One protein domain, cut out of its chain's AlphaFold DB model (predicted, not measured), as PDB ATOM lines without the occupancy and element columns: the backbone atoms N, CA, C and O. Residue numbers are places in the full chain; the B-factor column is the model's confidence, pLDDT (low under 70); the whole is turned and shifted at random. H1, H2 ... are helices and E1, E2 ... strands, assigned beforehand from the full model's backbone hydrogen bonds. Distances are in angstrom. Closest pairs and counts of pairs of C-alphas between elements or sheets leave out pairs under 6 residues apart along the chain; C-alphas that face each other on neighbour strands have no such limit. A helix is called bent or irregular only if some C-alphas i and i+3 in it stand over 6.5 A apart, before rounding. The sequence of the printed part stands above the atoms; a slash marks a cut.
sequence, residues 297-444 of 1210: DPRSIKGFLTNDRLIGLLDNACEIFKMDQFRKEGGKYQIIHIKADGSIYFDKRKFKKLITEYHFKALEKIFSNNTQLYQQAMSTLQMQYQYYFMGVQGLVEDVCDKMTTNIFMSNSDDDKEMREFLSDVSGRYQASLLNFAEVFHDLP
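AT A GLANCE: This is residues 297 to 444 of the 1210 residues of an uncharacterized protein of Candidatus Roizmanbacteria bacterium CG10_big_fil_rev_8_21_14_0_10_36_26 (UniProt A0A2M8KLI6). Helices H2, H4 and H6 make an up-and-down bundle, each running against the one before; bent H7 folds back, arm H7a along H6 and arm H7b slanting past H4 to H5. Short H1 packs on H2 and H6; the hairpin E1 and E2 lies at one end of the long axis, H5 at the other. The printed part has 148 residues, mostly helix, in the order H1 H2 H3 E1 E2 H4 H5 H6 H7, with E1 and E2 antiparallel. It is compact, radius of gyration of the C-alphas 16.9 A, spanning 56 by 31 by 24 A.

HOW THE PARTS SIT: H1, residues 298 to 302, touches H2, residues 308 to 320; their closest C-alphas, Lys 302 and Ile 311, are 6.3 A apart. H3, residues 323 to 327, is close to but not clearly touching H6, residues 382 to 406. E1, residues 336 to 338, and E2, residues 344 to 346, have N 337 and O 345 within hydrogen-bond range, 2.8 A. H4, residues 348 to 368, touches H2 with residues 358 to 362 alone, opposite ways at a shallow tilt of 3 degrees; the closest C-alphas, Leu 310 and Ala 362, are 6.4 A apart. H7, residues 413 to 444, was assigned as one helix by its hydrogen bonds but is bent, C-alphas 426 and 429 being 7.0 A apart; H7a, residues 413 to 426, and H6 form a helical hairpin, with closest C-alphas Glu 397 and Ser 426 at 4.8 A. H7b, residues 429 to 444, touches H5, residues 374 to 379, about perpendicular at 78 degrees, closest at C-alphas Tyr 374 and Glu 438, 5.5 A. Every O i to N i+4 pair is within hydrogen-bond range in H1, H2, H3, H5, H6 and H7a, but 14 of 17 in H4 and 11 of 12 in H7b.

IN THESE COORDINATES: H1 begins at C-alpha 298 (134.500, 139.594, 83.916), and H7b ends at C-alpha 444 (144.814, 161.858, 107.574). H2 is 18.4 A long, H4 29.6 A, H6 36.3 A, H7a 19.9 A and H7b 24.0 A. H4 and H7b are irregular: C-alphas 362 and 365 are 7.3 A apart, and 441 and 444 are 6.8 A apart.

THE WHOLE: The C-alphas farthest apart, Asp 341 and Thr 371, are 56.0 A apart. The printed part has no cut, and no link is long. Mean pLDDT of the printed part is 75.0, with 40 residues under 70, among them 297 to 306 and 435 to 440.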
ATOM      1  N   ASP A 297     132.513 141.531  80.032       55.44
ATOM      2  CA  ASP A 297     132.441 140.236  80.705       55.44
ATOM      3  C   ASP A 297     133.638 140.116  81.667       55.44
ATOM      4  O   ASP A 297     134.779 140.324  81.243       55.44
ATOM      5  N   PRO A 298     133.426 139.800  82.951       50.19
ATOM      6  CA  PRO A 298     134.500 139.594  83.916       50.19
ATOM      7  C   PRO A 298     135.595 138.643  83.421       50.19
ATOM      8  O   PRO A 298     136.765 138.847  83.747       50.19
ATOM      9  N   ARG A 299     135.254 137.655  82.574       52.22
ATOM     10  CA  ARG A 299     136.230 136.763  81.919       52.22
ATOM     11  C   ARG A 299     137.101 137.501  80.892       52.22
ATOM     12  O   ARG A 299     138.287 137.209  80.785       52.22
ATOM     13  N   SER A 300     136.542 138.492  80.197       54.03
ATOM     14  CA  SER A 300     137.273 139.387  79.286       54.03
ATOM     15  C   SER A 300     138.146 140.386  80.052       54.03
ATOM     16  O   SER A 300     139.293 140.614  79.681       54.03
ATOM     17  N   ILE A 301     137.642 140.933  81.164       55.62
ATOM     18  CA  ILE A 301     138.377 141.860  82.044       55.62
ATOM     19  C   ILE A 301     139.560 141.171  82.734       55.62
ATOM     20  O   ILE A 301     140.617 141.780  82.903       55.62
ATOM     21  N   LYS A 302     139.419 139.887  83.082       60.19
ATOM     22  CA  LYS A 302     140.475 139.072  83.694       60.19
ATOM     23  C   LYS A 302     141.766 139.058  82.875       60.19
ATOM     24  O   LYS A 302     142.841 139.097  83.462       60.19
ATOM     25  N   GLY A 303     141.668 139.066  81.542       55.41
ATOM     26  CA  GLY A 303     142.828 139.119  80.646       55.41
ATOM     27  C   GLY A 303     143.643 140.417  80.735       55.41
ATOM     28  O   GLY A 303     144.803 140.431  80.340       55.41
ATOM     29  N   PHE A 304     143.063 141.492  81.283       57.03
ATOM     30  CA  PHE A 304     143.718 142.793  81.465       57.03
ATOM     31  C   PHE A 304     144.278 143.004  82.882       57.03
ATOM     32  O   PHE A 304     144.952 144.002  83.146       57.03
ATOM     33  N   LEU A 305     144.019 142.074  83.807       62.41
ATOM     34  CA  LEU A 305     144.573 142.093  85.157       62.41
ATOM     35  C   LEU A 305     145.872 141.281  85.193       62.41
ATOM     36  O   LEU A 305     145.905 140.148  84.729       62.41
ATOM     37  N   THR A 306     146.933 141.830  85.794       65.31
ATOM     38  CA  THR A 306     148.187 141.082  86.035       65.31
ATOM     39  C   THR A 306     148.520 140.923  87.521       65.31
ATOM     40  O   THR A 306     149.512 140.296  87.881       65.31
ATOM     41  N   ASN A 307     147.681 141.460  88.412       74.81
ATOM     42  CA  ASN A 307     147.786 141.298  89.858       74.81
ATOM     43  C   ASN A 307     146.947 140.099  90.320       74.81
ATOM     44  O   ASN A 307     145.722 140.197  90.418       74.81
ATOM     45  N   ASP A 308     147.625 139.005  90.680       77.12
ATOM     46  CA  ASP A 308     147.033 137.735  91.135       77.12
ATOM     47  C   ASP A 308     145.974 137.900  92.234       77.12
ATOM     48  O   ASP A 308     144.985 137.167  92.277       77.12
ATOM     49  N   ARG A 309     146.136 138.896  93.116       82.75
ATOM     50  CA  ARG A 309     145.161 139.180  94.175       82.75
ATOM     51  C   ARG A 309     143.869 139.766  93.606       82.75
ATOM     52  O   ARG A 309     142.795 139.354  94.031       82.75
ATOM     53  N   LEU A 310     143.958 140.719  92.677       81.62
ATOM     54  CA  LEU A 310     142.776 141.308  92.034       81.62
ATOM     55  C   LEU A 310     142.075 140.284  91.138       81.62
ATOM     56  O   LEU A 310     140.850 140.213  91.152       81.62
ATOM     57  N   ILE A 311     142.846 139.441  90.443       79.31
ATOM     58  CA  ILE A 311     142.323 138.314  89.661       79.31
ATOM     59  C   ILE A 311     141.539 137.358  90.567       79.31
ATOM     60  O   ILE A 311     140.370 137.087  90.310       79.31
ATOM     61  N   GLY A 312     142.144 136.904  91.670       81.62
ATOM     62  CA  GLY A 312     141.484 135.995  92.607       81.62
ATOM     63  C   GLY A 312     140.259 136.612  93.290       81.62
ATOM     64  O   GLY A 312     139.279 135.917  93.554       81.62
ATOM     65  N   LEU A 313     140.268 137.919  93.571       86.12
ATOM     66  CA  LEU A 313     139.090 138.619  94.090       86.12
ATOM     67  C   LEU A 313     137.968 138.699  93.047       86.12
ATOM     68  O   LEU A 313     136.813 138.473  93.405       86.12
ATOM     69  N   LEU A 314     138.297 138.966  91.780       83.12
ATOM     70  CA  LEU A 314     137.318 139.032  90.696       83.12
ATOM     71  C   LEU A 314     136.723 137.650  90.396       83.12
ATOM     72  O   LEU A 314     135.510 137.543  90.250       83.12
ATOM     73  N   ASP A 315     137.532 136.586  90.399       82.12
ATOM     74  CA  ASP A 315     137.060 135.200  90.246       82.12
ATOM     75  C   ASP A 315     136.062 134.822  91.352       82.12
ATOM     76  O   ASP A 315     134.984 134.285  91.092       82.12
ATOM     77  N   ASN A 316     136.379 135.172  92.601       84.50
ATOM     78  CA  ASN A 316     135.470 134.950  93.723       84.50
ATOM     79  C   ASN A 316     134.192 135.797  93.615       84.50
ATOM     80  O   ASN A 316     133.113 135.324  93.977       84.50
ATOM     81  N   ALA A 317     134.285 137.030  93.111       85.44
ATOM     82  CA  ALA A 317     133.114 137.856  92.838       85.44
ATOM     83  C   ALA A 317     132.230 137.213  91.756       85.44
ATOM     84  O   ALA A 317     131.020 137.116  91.953       85.44
ATOM     85  N   CYS A 318     132.820 136.690  90.675       80.81
ATOM     86  CA  CYS A 318     132.097 136.000  89.603       80.81
ATOM     87  C   CYS A 318     131.284 134.811  90.121       80.81
ATOM     88  O   CYS A 318     130.162 134.596  89.676       80.81
ATOM     89  N   GLU A 319     131.824 134.044  91.069       82.12
ATOM     90  CA  GLU A 319     131.117 132.902  91.656       82.12
ATOM     91  C   GLU A 319     129.991 133.307  92.615       82.12
ATOM     92  O   GLU A 319     128.976 132.614  92.701       82.12
ATOM     93  N   ILE A 320     130.145 134.425  93.330       84.56
ATOM     94  CA  ILE A 320     129.166 134.878  94.329       84.56
ATOM     95  C   ILE A 320     128.018 135.664  93.700       84.56
ATOM     96  O   ILE A 320     126.870 135.460  94.093       84.56
ATOM     97  N   PHE A 321     128.299 136.546  92.739       86.25
ATOM     98  CA  PHE A 321     127.297 137.374  92.061       86.25
ATOM     99  C   PHE A 321     126.553 136.577  90.974       86.25
ATOM    100  O   PHE A 321     126.442 136.990  89.826       86.25
ATOM    101  N   LYS A 322     126.014 135.414  91.356       83.38
ATOM    102  CA  LYS A 322     125.152 134.559  90.531       83.38
ATOM    103  C   LYS A 322     123.772 134.452  91.172       83.38
ATOM    104  O   LYS A 322     123.651 134.258  92.382       83.38
ATOM    105  N   MET A 323     122.720 134.499  90.352       80.44
ATOM    106  CA  MET A 323     121.326 134.414  90.816       80.44
ATOM    107  C   MET A 323     121.044 133.171  91.674       80.44
ATOM    108  O   MET A 323     120.302 133.260  92.654       80.44
ATOM    109  N   ASP A 324     121.675 132.040  91.357       80.50
ATOM    110  CA  ASP A 324     121.496 130.785  92.094       80.50
ATOM    111  C   ASP A 324     122.028 130.864  93.528       80.50
ATOM    112  O   ASP A 324     121.409 130.338  94.454       80.50
ATOM    113  N   GLN A 325     123.131 131.588  93.753       84.25
ATOM    114  CA  GLN A 325     123.688 131.791  95.095       84.25
ATOM    115  C   GLN A 325     122.768 132.648  95.970       84.25
ATOM    116  O   GLN A 325     122.682 132.431  97.180       84.25
ATOM    117  N   PHE A 326     122.045 133.589  95.360       87.38
ATOM    118  CA  PHE A 326     121.121 134.483  96.052       87.38
ATOM    119  C   PHE A 326     119.786 133.834  96.420       87.38
ATOM    120  O   PHE A 326     119.149 134.289  97.372       87.38
ATOM    121  N   ARG A 327     119.386 132.769  95.709       82.38
ATOM    122  CA  ARG A 327     118.137 132.021  95.931       82.38
ATOM    123  C   ARG A 327     118.304 130.751  96.765       82.38
ATOM    124  O   ARG A 327     117.315 130.247  97.286       82.38
ATOM    125  N   LYS A 328     119.524 130.214  96.882       82.19
ATOM    126  CA  LYS A 328     119.783 128.944  97.573       82.19
ATOM    127  C   LYS A 328     119.396 129.020  99.052       82.19
ATOM    128  O   LYS A 328     120.057 129.704  99.832       82.19
ATOM    129  N   GLU A 329     118.354 128.285  99.433       73.12
ATOM    130  CA  GLU A 329     117.840 128.251 100.802       73.12
ATOM    131  C   GLU A 329     118.890 127.726 101.792       73.12
ATOM    132  O   GLU A 329     119.561 126.723 101.536       73.12
ATOM    133  N   GLY A 330     119.106 128.458 102.891       68.31
ATOM    134  CA  GLY A 330     120.170 128.167 103.860       68.31
ATOM    135  C   GLY A 330     121.588 128.433 103.333       68.31
ATOM    136  O   GLY A 330     122.575 128.150 104.015       68.31
ATOM    137  N   GLY A 331     121.718 128.977 102.119       75.56
ATOM    138  CA  GLY A 331     122.988 129.334 101.510       75.56
ATOM    139  C   GLY A 331     123.628 130.551 102.177       75.56
ATOM    140  O   GLY A 331     122.964 131.524 102.537       75.56
ATOM    141  N   LYS A 332     124.963 130.543 102.267       77.00
ATOM    142  CA  LYS A 332     125.759 131.644 102.842       77.00
ATOM    143  C   LYS A 332     125.399 133.012 102.244       77.00
ATOM    144  O   LYS A 332     125.309 134.005 102.967       77.00
ATOM    145  N   TYR A 333     125.139 133.056 100.938       81.56
ATOM    146  CA  TYR A 333     124.848 134.280 100.191       81.56
ATOM    147  C   TYR A 333     123.360 134.489  99.897       81.56
ATOM    148  O   TYR A 333     123.037 135.396  99.147       81.56
ATOM    149  N   GLN A 334     122.449 133.725 100.511       82.94
ATOM    150  CA  GLN A 334     121.013 133.915 100.302       82.94
ATOM    151  C   GLN A 334     120.600 135.353 100.652       82.94
ATOM    152  O   GLN A 334     120.854 135.801 101.773       82.94
ATOM    153  N   ILE A 335     119.992 136.053  99.694       86.75
ATOM    154  CA  ILE A 335     119.412 137.400  99.860       86.75
ATOM    155  C   ILE A 335     117.968 137.468  99.357       86.75
ATOM    156  O   ILE A 335     117.260 138.413  99.682       86.75
ATOM    157  N   ILE A 336     117.524 136.478  98.576       85.62
ATOM    158  CA  ILE A 336     116.142 136.333  98.123       85.62
ATOM    159  C   ILE A 336     115.494 135.230  98.961       85.62
ATOM    160  O   ILE A 336     115.951 134.084  98.974       85.62
ATOM    161  N   HIS A 337     114.414 135.579  99.648       84.19
ATOM    162  CA  HIS A 337     113.627 134.675 100.472       84.19
ATOM    163  C   HIS A 337     112.226 134.564  99.883       84.19
ATOM    164  O   HIS A 337     111.518 135.563  99.778       84.19
ATOM    165  N   ILE A 338     111.825 133.355  99.500       81.69
ATOM    166  CA  ILE A 338     110.468 133.077  99.027       81.69
ATOM    167  C   ILE A 338     109.676 132.585 100.236       81.69
ATOM    168  O   ILE A 338     110.012 131.554 100.818       81.69
ATOM    169  N   LYS A 339     108.677 133.355 100.665       78.75
ATOM    170  CA  LYS A 339     107.810 132.982 101.788       78.75
ATOM    171  C   LYS A 339     106.792 131.924 101.351       78.75
ATOM    172  O   LYS A 339     106.522 131.747 100.165       78.75
ATOM    173  N   ALA A 340     106.189 131.247 102.329       73.25
ATOM    174  CA  ALA A 340     105.189 130.200 102.093       73.25
ATOM    175  C   ALA A 340     103.937 130.692 101.334       73.25
ATOM    176  O   ALA A 340     103.251 129.888 100.713       73.25
ATOM    177  N   ASP A 341     103.655 131.998 101.367       68.81
ATOM    178  CA  ASP A 341     102.560 132.652 100.638       68.81
ATOM    179  C   ASP A 341     102.928 133.051  99.192       68.81
ATOM    180  O   ASP A 341     102.108 133.631  98.486       68.81
ATOM    181  N   GLY A 342     104.152 132.749  98.743       67.12
ATOM    182  CA  GLY A 342     104.665 133.121  97.425       67.12
ATOM    183  C   GLY A 342     105.229 134.543  97.337       67.12
ATOM    184  O   GLY A 342     105.760 134.909  96.290       67.12
ATOM    185  N   SER A 343     105.171 135.338  98.413       73.19
ATOM    186  CA  SER A 343     105.787 136.669  98.450       73.19
ATOM    187  C   SER A 343     107.312 136.585  98.557       73.19
ATOM    188  O   SER A 343     107.875 135.681  99.184       73.19
ATOM    189  N   ILE A 344     107.999 137.543  97.933       78.94
ATOM    190  CA  ILE A 344     109.460 137.585  97.866       78.94
ATOM    191  C   ILE A 344     109.968 138.669  98.810       78.94
ATOM    192  O   ILE A 344     109.601 139.834  98.696       78.94
ATOM    193  N   TYR A 345     110.844 138.293  99.737       81.62
ATOM    194  CA  TYR A 345     111.597 139.225 100.565       81.62
ATOM    195  C   TYR A 345     113.040 139.314 100.068       81.62
ATOM    196  O   TYR A 345     113.711 138.295  99.896       81.62
ATOM    197  N   PHE A 346     113.517 140.539  99.855       83.75
ATOM    198  CA  PHE A 346     114.880 140.823  99.419       83.75
ATOM    199  C   PHE A 346     115.673 141.521 100.522       83.75
ATOM    200  O   PHE A 346     115.311 142.606 100.980       83.75
ATOM    201  N   ASP A 347     116.788 140.919 100.933       84.75
ATOM    202  CA  ASP A 347     117.683 141.490 101.934       84.75
ATOM    203  C   ASP A 347     118.602 142.556 101.309       84.75
ATOM    204  O   ASP A 347     119.756 142.305 100.938       84.75
ATOM    205  N   LYS A 348     118.069 143.784 101.221       82.69
ATOM    206  CA  LYS A 348     118.770 144.982 100.722       82.69
ATOM    207  C   LYS A 348     120.123 145.195 101.418       82.69
ATOM    208  O   LYS A 348     121.109 145.549 100.766       82.69
ATOM    209  N   ARG A 349     120.190 144.953 102.733       76.88
ATOM    210  CA  ARG A 349     121.387 145.190 103.558       76.88
ATOM    211  C   ARG A 349     122.481 144.176 103.247       76.88
ATOM    212  O   ARG A 349     123.644 144.549 103.075       76.88
ATOM    213  N   LYS A 350     122.128 142.894 103.135       81.94
ATOM    214  CA  LYS A 350     123.088 141.830 102.814       81.94
ATOM    215  C   LYS A 350     123.648 141.968 101.395       81.94
ATOM    216  O   LYS A 350     124.835 141.709 101.197       81.94
ATOM    217  N   PHE A 351     122.852 142.457 100.441       87.50
ATOM    218  CA  PHE A 351     123.321 142.737  99.080       87.50
ATOM    219  C   PHE A 351     124.327 143.899  99.022       87.50
ATOM    220  O   PHE A 351     125.444 143.722  98.532       87.50
ATOM    221  N   LYS A 352     123.999 145.051  99.627       83.94
ATOM    222  CA  LYS A 352     124.924 146.193  99.768       83.94
ATOM    223  C   LYS A 352     126.242 145.809 100.450       83.94
ATOM    224  O   LYS A 352     127.323 146.204 100.005       83.94
ATOM    225  N   LYS A 353     126.166 144.981 101.501       82.81
ATOM    226  CA  LYS A 353     127.342 144.471 102.219       82.81
ATOM    227  C   LYS A 353     128.273 143.662 101.311       82.81
ATOM    228  O   LYS A 353     129.486 143.831 101.407       82.81
ATOM    229  N   LEU A 354     127.731 142.804 100.443       86.69
ATOM    230  CA  LEU A 354     128.527 142.001  99.506       86.69
ATOM    231  C   LEU A 354     129.265 142.877  98.492       86.69
ATOM    232  O   LEU A 354     130.456 142.681  98.271       86.69
ATOM    233  N   ILE A 355     128.583 143.874  97.928       88.06
ATOM    234  CA  ILE A 355     129.184 144.835  96.993       88.06
ATOM    235  C   ILE A 355     130.324 145.590  97.680       88.06
ATOM    236  O   ILE A 355     131.443 145.647  97.166       88.06
ATOM    237  N   THR A 356     130.072 146.081  98.891       84.38
ATOM    238  CA  THR A 356     131.062 146.803  99.693       84.38
ATOM    239  C   THR A 356     132.276 145.939 100.049       84.38
ATOM    240  O   THR A 356     133.407 146.413  99.954       84.38
ATOM    241  N   GLU A 357     132.071 144.665 100.406       87.56
ATOM    242  CA  GLU A 357     133.148 143.712 100.728       87.56
ATOM    243  C   GLU A 357     134.155 143.591  99.573       87.56
ATOM    244  O   GLU A 357     135.366 143.650  99.800       87.56
ATOM    245  N   TYR A 358     133.676 143.464  98.333       88.75
ATOM    246  CA  TYR A 358     134.538 143.294  97.159       88.75
ATOM    247  C   TYR A 358     135.226 144.577  96.695       88.75
ATOM    248  O   TYR A 358     136.332 144.505  96.153       88.75
ATOM    249  N   HIS A 359     134.635 145.740  96.961       87.19
ATOM    250  CA  HIS A 359     135.297 147.020  96.717       87.19
ATOM    251  C   HIS A 359     136.430 147.256  97.728       87.19
ATOM    252  O   HIS A 359     137.563 147.544  97.341       87.19
ATOM    253  N   PHE A 360     136.173 147.050  99.025       84.06
ATOM    254  CA  PHE A 360     137.162 147.302 100.080       84.06
ATOM    255  C   PHE A 360     138.326 146.305 100.076       84.06
ATOM    256  O   PHE A 360     139.473 146.716 100.234       84.06
ATOM    257  N   LYS A 361     138.077 145.014  99.818       86.75
ATOM    258  CA  LYS A 361     139.155 144.011  99.722       86.75
ATOM    259  C   LYS A 361     140.165 144.301  98.614       86.75
ATOM    260  O   LYS A 361     141.325 143.907  98.735       86.75
ATOM    261  N   ALA A 362     139.748 144.950  97.529       86.44
ATOM    262  CA  ALA A 362     140.680 145.370  96.488       86.44
ATOM    263  C   ALA A 362     141.570 146.517  96.983       86.44
ATOM    264  O   ALA A 362     142.784 146.504  96.768       86.44
ATOM    265  N   LEU A 363     140.974 147.467  97.703       85.94
ATOM    266  CA  LEU A 363     141.624 148.685  98.183       85.94
ATOM    267  C   LEU A 363     142.508 148.509  99.423       85.94
ATOM    268  O   LEU A 363     143.237 149.437  99.742       85.94
ATOM    269  N   GLU A 364     142.526 147.351 100.083       82.44
ATOM    270  CA  GLU A 364     143.357 147.084 101.278       82.44
ATOM    271  C   GLU A 364     144.824 147.532 101.114       82.44
ATOM    272  O   GLU A 364     145.387 148.211 101.969       82.44
ATOM    273  N   LYS A 365     145.455 147.244  99.963       78.38
ATOM    274  CA  LYS A 365     146.830 147.711  99.696       78.38
ATOM    275  C   LYS A 365     146.930 149.237  99.622       78.38
ATOM    276  O   LYS A 365     147.914 149.794 100.099       78.38
ATOM    277  N   ILE A 366     145.921 149.897  99.057       79.88
ATOM    278  CA  ILE A 366     145.846 151.358  98.992       79.88
ATOM    279  C   ILE A 366     145.674 151.919 100.403       79.88
ATOM    280  O   ILE A 366     146.498 152.718 100.821       79.88
ATOM    281  N   PHE A 367     144.718 151.421 101.188       77.31
ATOM    282  CA  PHE A 367     144.482 151.874 102.567       77.31
ATOM    283  C   PHE A 367     145.638 151.589 103.527       77.31
ATOM    284  O   PHE A 367     145.839 152.310 104.507       77.31
ATOM    285  N   SER A 368     146.436 150.560 103.249       73.62
ATOM    286  CA  SER A 368     147.658 150.296 104.003       73.62
ATOM    287  C   SER A 368     148.754 151.349 103.756       73.62
ATOM    288  O   SER A 368     149.599 151.548 104.631       73.62
ATOM    289  N   ASN A 369     148.707 152.079 102.630       72.69
ATOM    290  CA  ASN A 369     149.672 153.116 102.260       72.69
ATOM    291  C   ASN A 369     149.347 154.452 102.945       72.69
ATOM    292  O   ASN A 369     148.624 155.294 102.430       72.69
ATOM    293  N   ASN A 370     149.933 154.678 104.116       68.31
ATOM    294  CA  ASN A 370     149.694 155.897 104.892       68.31
ATOM    295  C   ASN A 370     150.655 157.043 104.529       68.31
ATOM    296  O   ASN A 370     150.775 157.995 105.300       68.31
ATOM    297  N   THR A 371     151.394 156.949 103.421       64.19
ATOM    298  CA  THR A 371     152.442 157.918 103.063       64.19
ATOM    299  C   THR A 371     152.047 158.764 101.852       64.19
ATOM    300  O   THR A 371     152.327 159.968 101.852       64.19
ATOM    301  N   GLN A 372     151.292 158.191 100.912       70.00
ATOM    302  CA  GLN A 372     150.890 158.794  99.636       70.00
ATOM    303  C   GLN A 372     149.376 159.006  99.520       70.00
ATOM    304  O   GLN A 372     148.592 158.219 100.053       70.00
ATOM    305  N   LEU A 373     148.977 160.044  98.771       71.00
ATOM    306  CA  LEU A 373     147.567 160.287  98.435       71.00
ATOM    307  C   LEU A 373     146.987 159.112  97.638       71.00
ATOM    308  O   LEU A 373     147.716 158.434  96.915       71.00
ATOM    309  N   TYR A 374     145.680 158.900  97.716       73.75
ATOM    310  CA  TYR A 374     144.957 157.765  97.145       73.75
ATOM    311  C   TYR A 374     145.281 157.548  95.660       73.75
ATOM    312  O   TYR A 374     145.666 156.452  95.253       73.75
ATOM    313  N   GLN A 375     145.244 158.618  94.859       72.06
ATOM    314  CA  GLN A 375     145.589 158.583  93.429       72.06
ATOM    315  C   GLN A 375     147.066 158.244  93.179       72.06
ATOM    316  O   GLN A 375     147.404 157.549  92.222       72.06
ATOM    317  N   GLN A 376     147.966 158.701  94.051       73.19
ATOM    318  CA  GLN A 376     149.397 158.403  93.955       73.19
ATOM    319  C   GLN A 376     149.681 156.951  94.346       73.19
ATOM    320  O   GLN A 376     150.422 156.269  93.642       73.19
ATOM    321  N   ALA A 377     149.031 156.452  95.398       72.81
ATOM    322  CA  ALA A 377     149.080 155.050  95.795       72.81
ATOM    323  C   ALA A 377     148.502 154.127  94.704       72.81
ATOM    324  O   ALA A 377     148.959 152.994  94.549       72.81
ATOM    325  N   MET A 378     147.542 154.617  93.910       73.44
ATOM    326  CA  MET A 378     147.038 153.921  92.723       73.44
ATOM    327  C   MET A 378     147.964 154.009  91.503       73.44
ATOM    328  O   MET A 378     147.917 153.107  90.673       73.44
ATOM    329  N   SER A 379     148.797 155.046  91.367       57.94
ATOM    330  CA  SER A 379     149.493 155.393  90.111       57.94
ATOM    331  C   SER A 379     150.376 154.283  89.521       57.94
ATOM    332  O   SER A 379     150.451 154.140  88.303       57.94
ATOM    333  N   THR A 380     150.974 153.424  90.349       55.00
ATOM    334  CA  THR A 380     151.813 152.302  89.889       55.00
ATOM    335  C   THR A 380     151.003 151.121  89.327       55.00
ATOM    336  O   THR A 380     151.567 150.247  88.676       55.00
ATOM    337  N   LEU A 381     149.687 151.070  89.581       60.00
ATOM    338  CA  LEU A 381     148.776 149.967  89.223       60.00
ATOM    339  C   LEU A 381     147.408 150.464  88.709       60.00
ATOM    340  O   LEU A 381     146.439 149.703  88.687       60.00
ATOM    341  N   GLN A 382     147.318 151.734  88.302       61.34
ATOM    342  CA  GLN A 382     146.062 152.470  88.119       61.34
ATOM    343  C   GLN A 382     145.101 151.768  87.153       61.34
ATOM    344  O   GLN A 382     143.925 151.596  87.469       61.34
ATOM    345  N   MET A 383     145.619 151.269  86.026       61.62
ATOM    346  CA  MET A 383     144.799 150.555  85.044       61.62
ATOM    347  C   MET A 383     144.242 149.230  85.585       61.62
ATOM    348  O   MET A 383     143.121 148.863  85.262       61.62
ATOM    349  N   GLN A 384     144.960 148.525  86.466       70.88
ATOM    350  CA  GLN A 384     144.486 147.241  87.005       70.88
ATOM    351  C   GLN A 384     143.349 147.407  88.006       70.88
ATOM    352  O   GLN A 384     142.404 146.624  88.015       70.88
ATOM    353  N   TYR A 385     143.431 148.440  88.842       79.12
ATOM    354  CA  TYR A 385     142.346 148.792  89.748       79.12
ATOM    355  C   TYR A 385     141.106 149.242  88.972       79.12
ATOM    356  O   TYR A 385     140.006 148.795  89.286       79.12
ATOM    357  N   GLN A 386     141.284 150.037  87.913       72.19
ATOM    358  CA  GLN A 386     140.193 150.430  87.017       72.19
ATOM    359  C   GLN A 386     139.519 149.215  86.371       72.19
ATOM    360  O   GLN A 386     138.307 149.061  86.503       72.19
ATOM    361  N   TYR A 387     140.289 148.307  85.761       71.38
ATOM    362  CA  TYR A 387     139.739 147.084  85.170       71.38
ATOM    363  C   TYR A 387     139.016 146.215  86.205       71.38
ATOM    364  O   TYR A 387     137.914 145.742  85.942       71.38
ATOM    365  N   TYR A 388     139.576 146.053  87.406       83.69
ATOM    366  CA  TYR A 388     138.931 145.292  88.475       83.69
ATOM    367  C   TYR A 388     137.568 145.884  88.868       83.69
ATOM    368  O   TYR A 388     136.578 145.151  88.910       83.69
ATOM    369  N   PHE A 389     137.489 147.195  89.124       83.44
ATOM    370  CA  PHE A 389     136.228 147.832  89.518       83.44
ATOM    371  C   PHE A 389     135.204 147.833  88.385       83.44
ATOM    372  O   PHE A 389     134.032 147.595  88.654       83.44
ATOM    373  N   MET A 390     135.638 147.979  87.129       73.44
ATOM    374  CA  MET A 390     134.763 147.787  85.967       73.44
ATOM    375  C   MET A 390     134.180 146.367  85.919       73.44
ATOM    376  O   MET A 390     133.005 146.196  85.601       73.44
ATOM    377  N   GLY A 391     134.967 145.345  86.274       75.44
ATOM    378  CA  GLY A 391     134.498 143.956  86.285       75.44
ATOM    379  C   GLY A 391     133.517 143.653  87.406       75.44
ATOM    380  O   GLY A 391     132.508 142.988  87.179       75.44
ATOM    381  N   VAL A 392     133.763 144.186  88.604       84.25
ATOM    382  CA  VAL A 392     132.808 144.078  89.716       84.25
ATOM    383  C   VAL A 392     131.525 144.849  89.404       84.25
ATOM    384  O   VAL A 392     130.439 144.319  89.629       84.25
ATOM    385  N   GLN A 393     131.631 146.048  88.824       83.12
ATOM    386  CA  GLN A 393     130.473 146.837  88.413       83.12
ATOM    387  C   GLN A 393     129.612 146.072  87.403       83.12
ATOM    388  O   GLN A 393     128.407 145.944  87.615       83.12
ATOM    389  N   GLY A 394     130.227 145.486  86.371       76.75
ATOM    390  CA  GLY A 394     129.513 144.692  85.372       76.75
ATOM    391  C   GLY A 394     128.802 143.463  85.949       76.75
ATOM    392  O   GLY A 394     127.678 143.165  85.549       76.75
ATOM    393  N   LEU A 395     129.406 142.784  86.933       82.69
ATOM    394  CA  LEU A 395     128.762 141.677  87.657       82.69
ATOM    395  C   LEU A 395     127.509 142.128  88.409       82.69
ATOM    396  O   LEU A 395     126.476 141.460  88.366       82.69
ATOM    397  N   VAL A 396     127.608 143.247  89.126       86.38
ATOM    398  CA  VAL A 396     126.493 143.785  89.912       86.38
ATOM    399  C   VAL A 396     125.372 144.262  88.989       86.38
ATOM    400  O   VAL A 396     124.213 143.943  89.246       86.38
ATOM    401  N   GLU A 397     125.705 144.957  87.900       81.25
ATOM    402  CA  GLU A 397     124.740 145.407  86.890       81.25
ATOM    403  C   GLU A 397     123.984 144.228  86.258       81.25
ATOM    404  O   GLU A 397     122.754 144.238  86.245       81.25
ATOM    405  N   ASP A 398     124.680 143.164  85.837       79.31
ATOM    406  CA  ASP A 398     124.047 141.971  85.248       79.31
ATOM    407  C   ASP A 398     123.091 141.269  86.230       79.31
ATOM    408  O   ASP A 398     121.983 140.864  85.862       79.31
ATOM    409  N   VAL A 399     123.475 141.159  87.505       84.12
ATOM    410  CA  VAL A 399     122.607 140.611  88.556       84.12
ATOM    411  C   VAL A 399     121.385 141.501  88.792       84.12
ATOM    412  O   VAL A 399     120.266 140.990  88.864       84.12
ATOM    413  N   CYS A 400     121.579 142.814  88.925       84.69
ATOM    414  CA  CYS A 400     120.500 143.777  89.145       84.69
ATOM    415  C   CYS A 400     119.500 143.781  87.983       84.69
ATOM    416  O   CYS A 400     118.286 143.800  88.215       84.69
ATOM    417  N   ASP A 401     119.989 143.692  86.746       77.12
ATOM    418  CA  ASP A 401     119.153 143.566  85.557       77.12
ATOM    419  C   ASP A 401     118.359 142.256  85.580       77.12
ATOM    420  O   ASP A 401     117.137 142.289  85.446       77.12
ATOM    421  N   LYS A 402     119.002 141.113  85.860       78.69
ATOM    422  CA  LYS A 402     118.313 139.813  85.985       78.69
ATOM    423  C   LYS A 402     117.253 139.805  87.089       78.69
ATOM    424  O   LYS A 402     116.205 139.182  86.922       78.69
ATOM    425  N   MET A 403     117.493 140.474  88.218       81.94
ATOM    426  CA  MET A 403     116.496 140.627  89.286       81.94
ATOM    427  C   MET A 403     115.322 141.501  88.833       81.94
ATOM    428  O   MET A 403     114.163 141.154  89.060       81.94
ATOM    429  N   THR A 404     115.612 142.598  88.140       77.81
ATOM    430  CA  THR A 404     114.595 143.510  87.608       77.81
ATOM    431  C   THR A 404     113.716 142.828  86.559       77.81
ATOM    432  O   THR A 404     112.501 143.001  86.571       77.81
ATOM    433  N   THR A 405     114.305 142.029  85.667       72.50
ATOM    434  CA  THR A 405     113.569 141.393  84.567       72.50
ATOM    435  C   THR A 405     112.866 140.102  84.957       72.50
ATOM    436  O   THR A 405     111.897 139.757  84.295       72.50
ATOM    437  N   ASN A 406     113.340 139.379  85.981       73.38
ATOM    438  CA  ASN A 406     112.860 138.020  86.278       73.38
ATOM    439  C   ASN A 406     112.222 137.865  87.667       73.38
ATOM    440  O   ASN A 406     111.741 136.778  87.985       73.38
ATOM    441  N   ILE A 407     112.290 138.885  88.529       77.69
ATOM    442  CA  ILE A 407     111.767 138.827  89.904       77.69
ATOM    443  C   ILE A 407     110.783 139.968  90.151       77.69
ATOM    444  O   ILE A 407     109.628 139.704  90.463       77.69
ATOM    445  N   PHE A 408     111.210 141.217  89.963       78.56
ATOM    446  CA  PHE A 408     110.408 142.409  90.277       78.56
ATOM    447  C   PHE A 408     109.719 142.970  89.024       78.56
ATOM    448  O   PHE A 408     109.983 144.089  88.569       78.56
ATOM    449  N   MET A 409     108.876 142.136  88.406       66.38
ATOM    450  CA  MET A 409     108.241 142.418  87.111       66.38
ATOM    451  C   MET A 409     106.913 143.175  87.218       66.38
ATOM    452  O   MET A 409     106.444 143.710  86.214       66.38
ATOM    453  N   SER A 410     106.275 143.211  88.390       65.75
ATOM    454  CA  SER A 410     104.931 143.777  88.520       65.75
ATOM    455  C   SER A 410     104.958 145.311  88.597       65.75
ATOM    456  O   SER A 410     106.010 145.940  88.729       65.75
ATOM    457  N   ASN A 411     103.788 145.937  88.474       63.75
ATOM    458  CA  ASN A 411     103.610 147.381  88.664       63.75
ATOM    459  C   ASN A 411     103.184 147.727  90.101       63.75
ATOM    460  O   ASN A 411     102.603 148.788  90.315       63.75
ATOM    461  N   SER A 412     103.421 146.837  91.070       69.62
ATOM    462  CA  SER A 412     103.213 147.165  92.480       69.62
ATOM    463  C   SER A 412     104.181 148.268  92.922       69.62
ATOM    464  O   SER A 412     105.277 148.412  92.368       69.62
ATOM    465  N   ASP A 413     103.777 149.043  93.928       63.94
ATOM    466  CA  ASP A 413     104.632 150.079  94.516       63.94
ATOM    467  C   ASP A 413     105.922 149.472  95.101       63.94
ATOM    468  O   ASP A 413     107.003 150.026  94.903       63.94
ATOM    469  N   ASP A 414     105.831 148.276  95.695       69.44
ATOM    470  CA  ASP A 414     106.975 147.530  96.237       69.44
ATOM    471  C   ASP A 414     107.983 147.118  95.143       69.44
ATOM    472  O   ASP A 414     109.196 147.277  95.313       69.44
ATOM    473  N   ASP A 415     107.509 146.636  93.985       73.81
ATOM    474  CA  ASP A 415     108.383 146.277  92.857       73.81
ATOM    475  C   ASP A 415     108.999 147.522  92.213       73.81
ATOM    476  O   ASP A 415     110.137 147.488  91.737       73.81
ATOM    477  N   LYS A 416     108.271 148.645  92.197       70.25
ATOM    478  CA  LYS A 416     108.789 149.927  91.712       70.25
ATOM    479  C   LYS A 416     109.913 150.447  92.611       70.25
ATOM    480  O   LYS A 416     110.990 150.737  92.091       70.25
ATOM    481  N   GLU A 417     109.703 150.477  93.927       74.31
ATOM    482  CA  GLU A 417     110.741 150.830  94.903       74.31
ATOM    483  C   GLU A 417     111.956 149.901  94.762       74.31
ATOM    484  O   GLU A 417     113.111 150.335  94.825       74.31
ATOM    485  N   MET A 418     111.719 148.608  94.507       79.81
ATOM    486  CA  MET A 418     112.811 147.658  94.337       79.81
ATOM    487  C   MET A 418     113.619 147.866  93.061       79.81
ATOM    488  O   MET A 418     114.846 147.768  93.098       79.81
ATOM    489  N   ARG A 419     112.973 148.217  91.948       74.69
ATOM    490  CA  ARG A 419     113.672 148.591  90.711       74.69
ATOM    491  C   ARG A 419     114.490 149.867  90.874       74.69
ATOM    492  O   ARG A 419     115.611 149.927  90.373       74.69
ATOM    493  N   GLU A 420     113.976 150.854  91.606       69.88
ATOM    494  CA  GLU A 420     114.716 152.080  91.930       69.88
ATOM    495  C   GLU A 420     115.959 151.776  92.778       69.88
ATOM    496  O   GLU A 420     117.055 152.235  92.455       69.88
ATOM    497  N   PHE A 421     115.826 150.926  93.802       80.38
ATOM    498  CA  PHE A 421     116.957 150.459  94.607       80.38
ATOM    499  C   PHE A 421     117.995 149.689  93.777       80.38
ATOM    500  O   PHE A 421     119.191 149.948  93.900       80.38
ATOM    501  N   LEU A 422     117.572 148.736  92.937       82.50
ATOM    502  CA  LEU A 422     118.493 147.946  92.112       82.50
ATOM    503  C   LEU A 422     119.223 148.835  91.100       82.50
ATOM    504  O   LEU A 422     120.427 148.677  90.913       82.50
ATOM    505  N   SER A 423     118.527 149.814  90.516       74.81
ATOM    506  CA  SER A 423     119.139 150.820  89.647       74.81
ATOM    507  C   SER A 423     120.169 151.668  90.398       74.81
ATOM    508  O   SER A 423     121.249 151.921  89.867       74.81
ATOM    509  N   ASP A 424     119.872 152.086  91.628       70.69
ATOM    510  CA  ASP A 424     120.796 152.861  92.460       70.69
ATOM    511  C   ASP A 424     122.073 152.079  92.791       70.69
ATOM    512  O   ASP A 424     123.190 152.577  92.619       70.69
ATOM    513  N   VAL A 425     121.903 150.821  93.201       79.88
ATOM    514  CA  VAL A 425     122.999 149.937  93.597       79.88
ATOM    515  C   VAL A 425     123.864 149.519  92.407       79.88
ATOM    516  O   VAL A 425     125.078 149.398  92.555       79.88
ATOM    517  N   SER A 426     123.265 149.366  91.224       77.38
ATOM    518  CA  SER A 426     123.974 148.994  89.997       77.38
ATOM    519  C   SER A 426     124.991 150.043  89.531       77.38
ATOM    520  O   SER A 426     126.010 149.671  88.968       77.38
ATOM    521  N   GLY A 427     124.801 151.328  89.860       70.94
ATOM    522  CA  GLY A 427     125.714 152.397  89.437       70.94
ATOM    523  C   GLY A 427     126.127 153.346  90.558       70.94
ATOM    524  O   GLY A 427     127.275 153.341  91.007       70.94
ATOM    525  N   ARG A 428     125.189 154.184  91.021       60.69
ATOM    526  CA  ARG A 428     125.474 155.317  91.923       60.69
ATOM    527  C   ARG A 428     126.115 154.886  93.245       60.69
ATOM    528  O   ARG A 428     127.056 155.534  93.710       60.69
ATOM    529  N   TYR A 429     125.645 153.788  93.835       71.25
ATOM    530  CA  TYR A 429     126.183 153.268  95.095       71.25
ATOM    531  C   TYR A 429     127.651 152.835  94.966       71.25
ATOM    532  O   TYR A 429     128.477 153.193  95.804       71.25
ATOM    533  N   GLN A 430     127.996 152.115  93.893       79.38
ATOM    534  CA  GLN A 430     129.354 151.608  93.657       79.38
ATOM    535  C   GLN A 430     130.359 152.747  93.441       79.38
ATOM    536  O   GLN A 430     131.414 152.766  94.076       79.38
ATOM    537  N   ALA A 431     129.996 153.753  92.639       62.53
ATOM    538  CA  ALA A 431     130.818 154.950  92.448       62.53
ATOM    539  C   ALA A 431     131.054 155.708  93.770       62.53
ATOM    540  O   ALA A 431     132.157 156.178  94.051       62.53
ATOM    541  N   SER A 432     130.029 155.774  94.622       57.31
ATOM    542  CA  SER A 432     130.124 156.411  95.936       57.31
ATOM    543  C   SER A 432     131.126 155.697  96.852       57.31
ATOM    544  O   SER A 432     131.928 156.361  97.507       57.31
ATOM    545  N   LEU A 433     131.157 154.357  96.861       68.69
ATOM    546  CA  LEU A 433     132.111 153.578  97.667       68.69
ATOM    547  C   LEU A 433     133.577 153.927  97.355       68.69
ATOM    548  O   LEU A 433     134.376 154.066  98.283       68.69
ATOM    549  N   LEU A 434     133.923 154.096  96.075       70.31
ATOM    550  CA  LEU A 434     135.283 154.447  95.640       70.31
ATOM    551  C   LEU A 434     135.654 155.891  95.995       70.31
ATOM    552  O   LEU A 434     136.744 156.141  96.505       70.31
ATOM    553  N   ASN A 435     134.726 156.829  95.816       60.00
ATOM    554  CA  ASN A 435     134.947 158.231  96.173       60.00
ATOM    555  C   ASN A 435     135.168 158.412  97.681       60.00
ATOM    556  O   ASN A 435     136.013 159.195  98.111       60.00
ATOM    557  N   PHE A 436     134.434 157.675  98.515       63.41
ATOM    558  CA  PHE A 436     134.634 157.751  99.962       63.41
ATOM    559  C   PHE A 436     135.924 157.081 100.408       63.41
ATOM    560  O   PHE A 436     136.587 157.589 101.310       63.41
ATOM    561  N   ALA A 437     136.295 155.971  99.774       69.50
ATOM    562  CA  ALA A 437     137.597 155.370  99.993       69.50
ATOM    563  C   ALA A 437     138.727 156.391  99.786       69.50
ATOM    564  O   ALA A 437     139.589 156.510 100.650       69.50
ATOM    565  N   GLU A 438     138.671 157.170  98.704       69.69
ATOM    566  CA  GLU A 438     139.619 158.253  98.423       69.69
ATOM    567  C   GLU A 438     139.613 159.331  99.514       69.69
ATOM    568  O   GLU A 438     140.642 159.588 100.141       69.69
ATOM    569  N   VAL A 439     138.444 159.906  99.820       58.53
ATOM    570  CA  VAL A 439     138.321 161.004 100.798       58.53
ATOM    571  C   VAL A 439     138.852 160.612 102.180       58.53
ATOM    572  O   VAL A 439     139.614 161.362 102.791       58.53
ATOM    573  N   PHE A 440     138.452 159.450 102.697       69.62
ATOM    574  CA  PHE A 440     138.838 159.029 104.046       69.62
ATOM    575  C   PHE A 440     140.274 158.504 104.126       69.62
ATOM    576  O   PHE A 440     140.881 158.584 105.195       69.62
ATOM    577  N   HIS A 441     140.828 158.024 103.010       72.69
ATOM    578  CA  HIS A 441     142.249 157.707 102.885       72.69
ATOM    579  C   HIS A 441     143.117 158.968 102.918       72.69
ATOM    580  O   HIS A 441     144.112 159.022 103.642       72.69
ATOM    581  N   ASP A 442     142.714 160.007 102.186       67.25
ATOM    582  CA  ASP A 442     143.498 161.233 102.022       67.25
ATOM    583  C   ASP A 442     143.419 162.177 103.221       67.25
ATOM    584  O   ASP A 442     144.355 162.936 103.497       67.25
ATOM    585  N   LEU A 443     142.325 162.128 103.983       62.50
ATOM    586  CA  LEU A 443     142.083 163.061 105.079       62.50
ATOM    587  C   LEU A 443     143.184 163.050 106.162       62.50
ATOM    588  O   LEU A 443     143.676 164.128 106.503       62.50
ATOM    589  N   PRO A 444     143.658 161.898 106.678       61.84
ATOM    590  CA  PRO A 444     144.814 161.858 107.574       61.84
ATOM    591  C   PRO A 444     146.106 162.442 106.979       61.84
ATOM    592  O   PRO A 444     146.931 162.966 107.731       61.84
TER     593      PRO A 444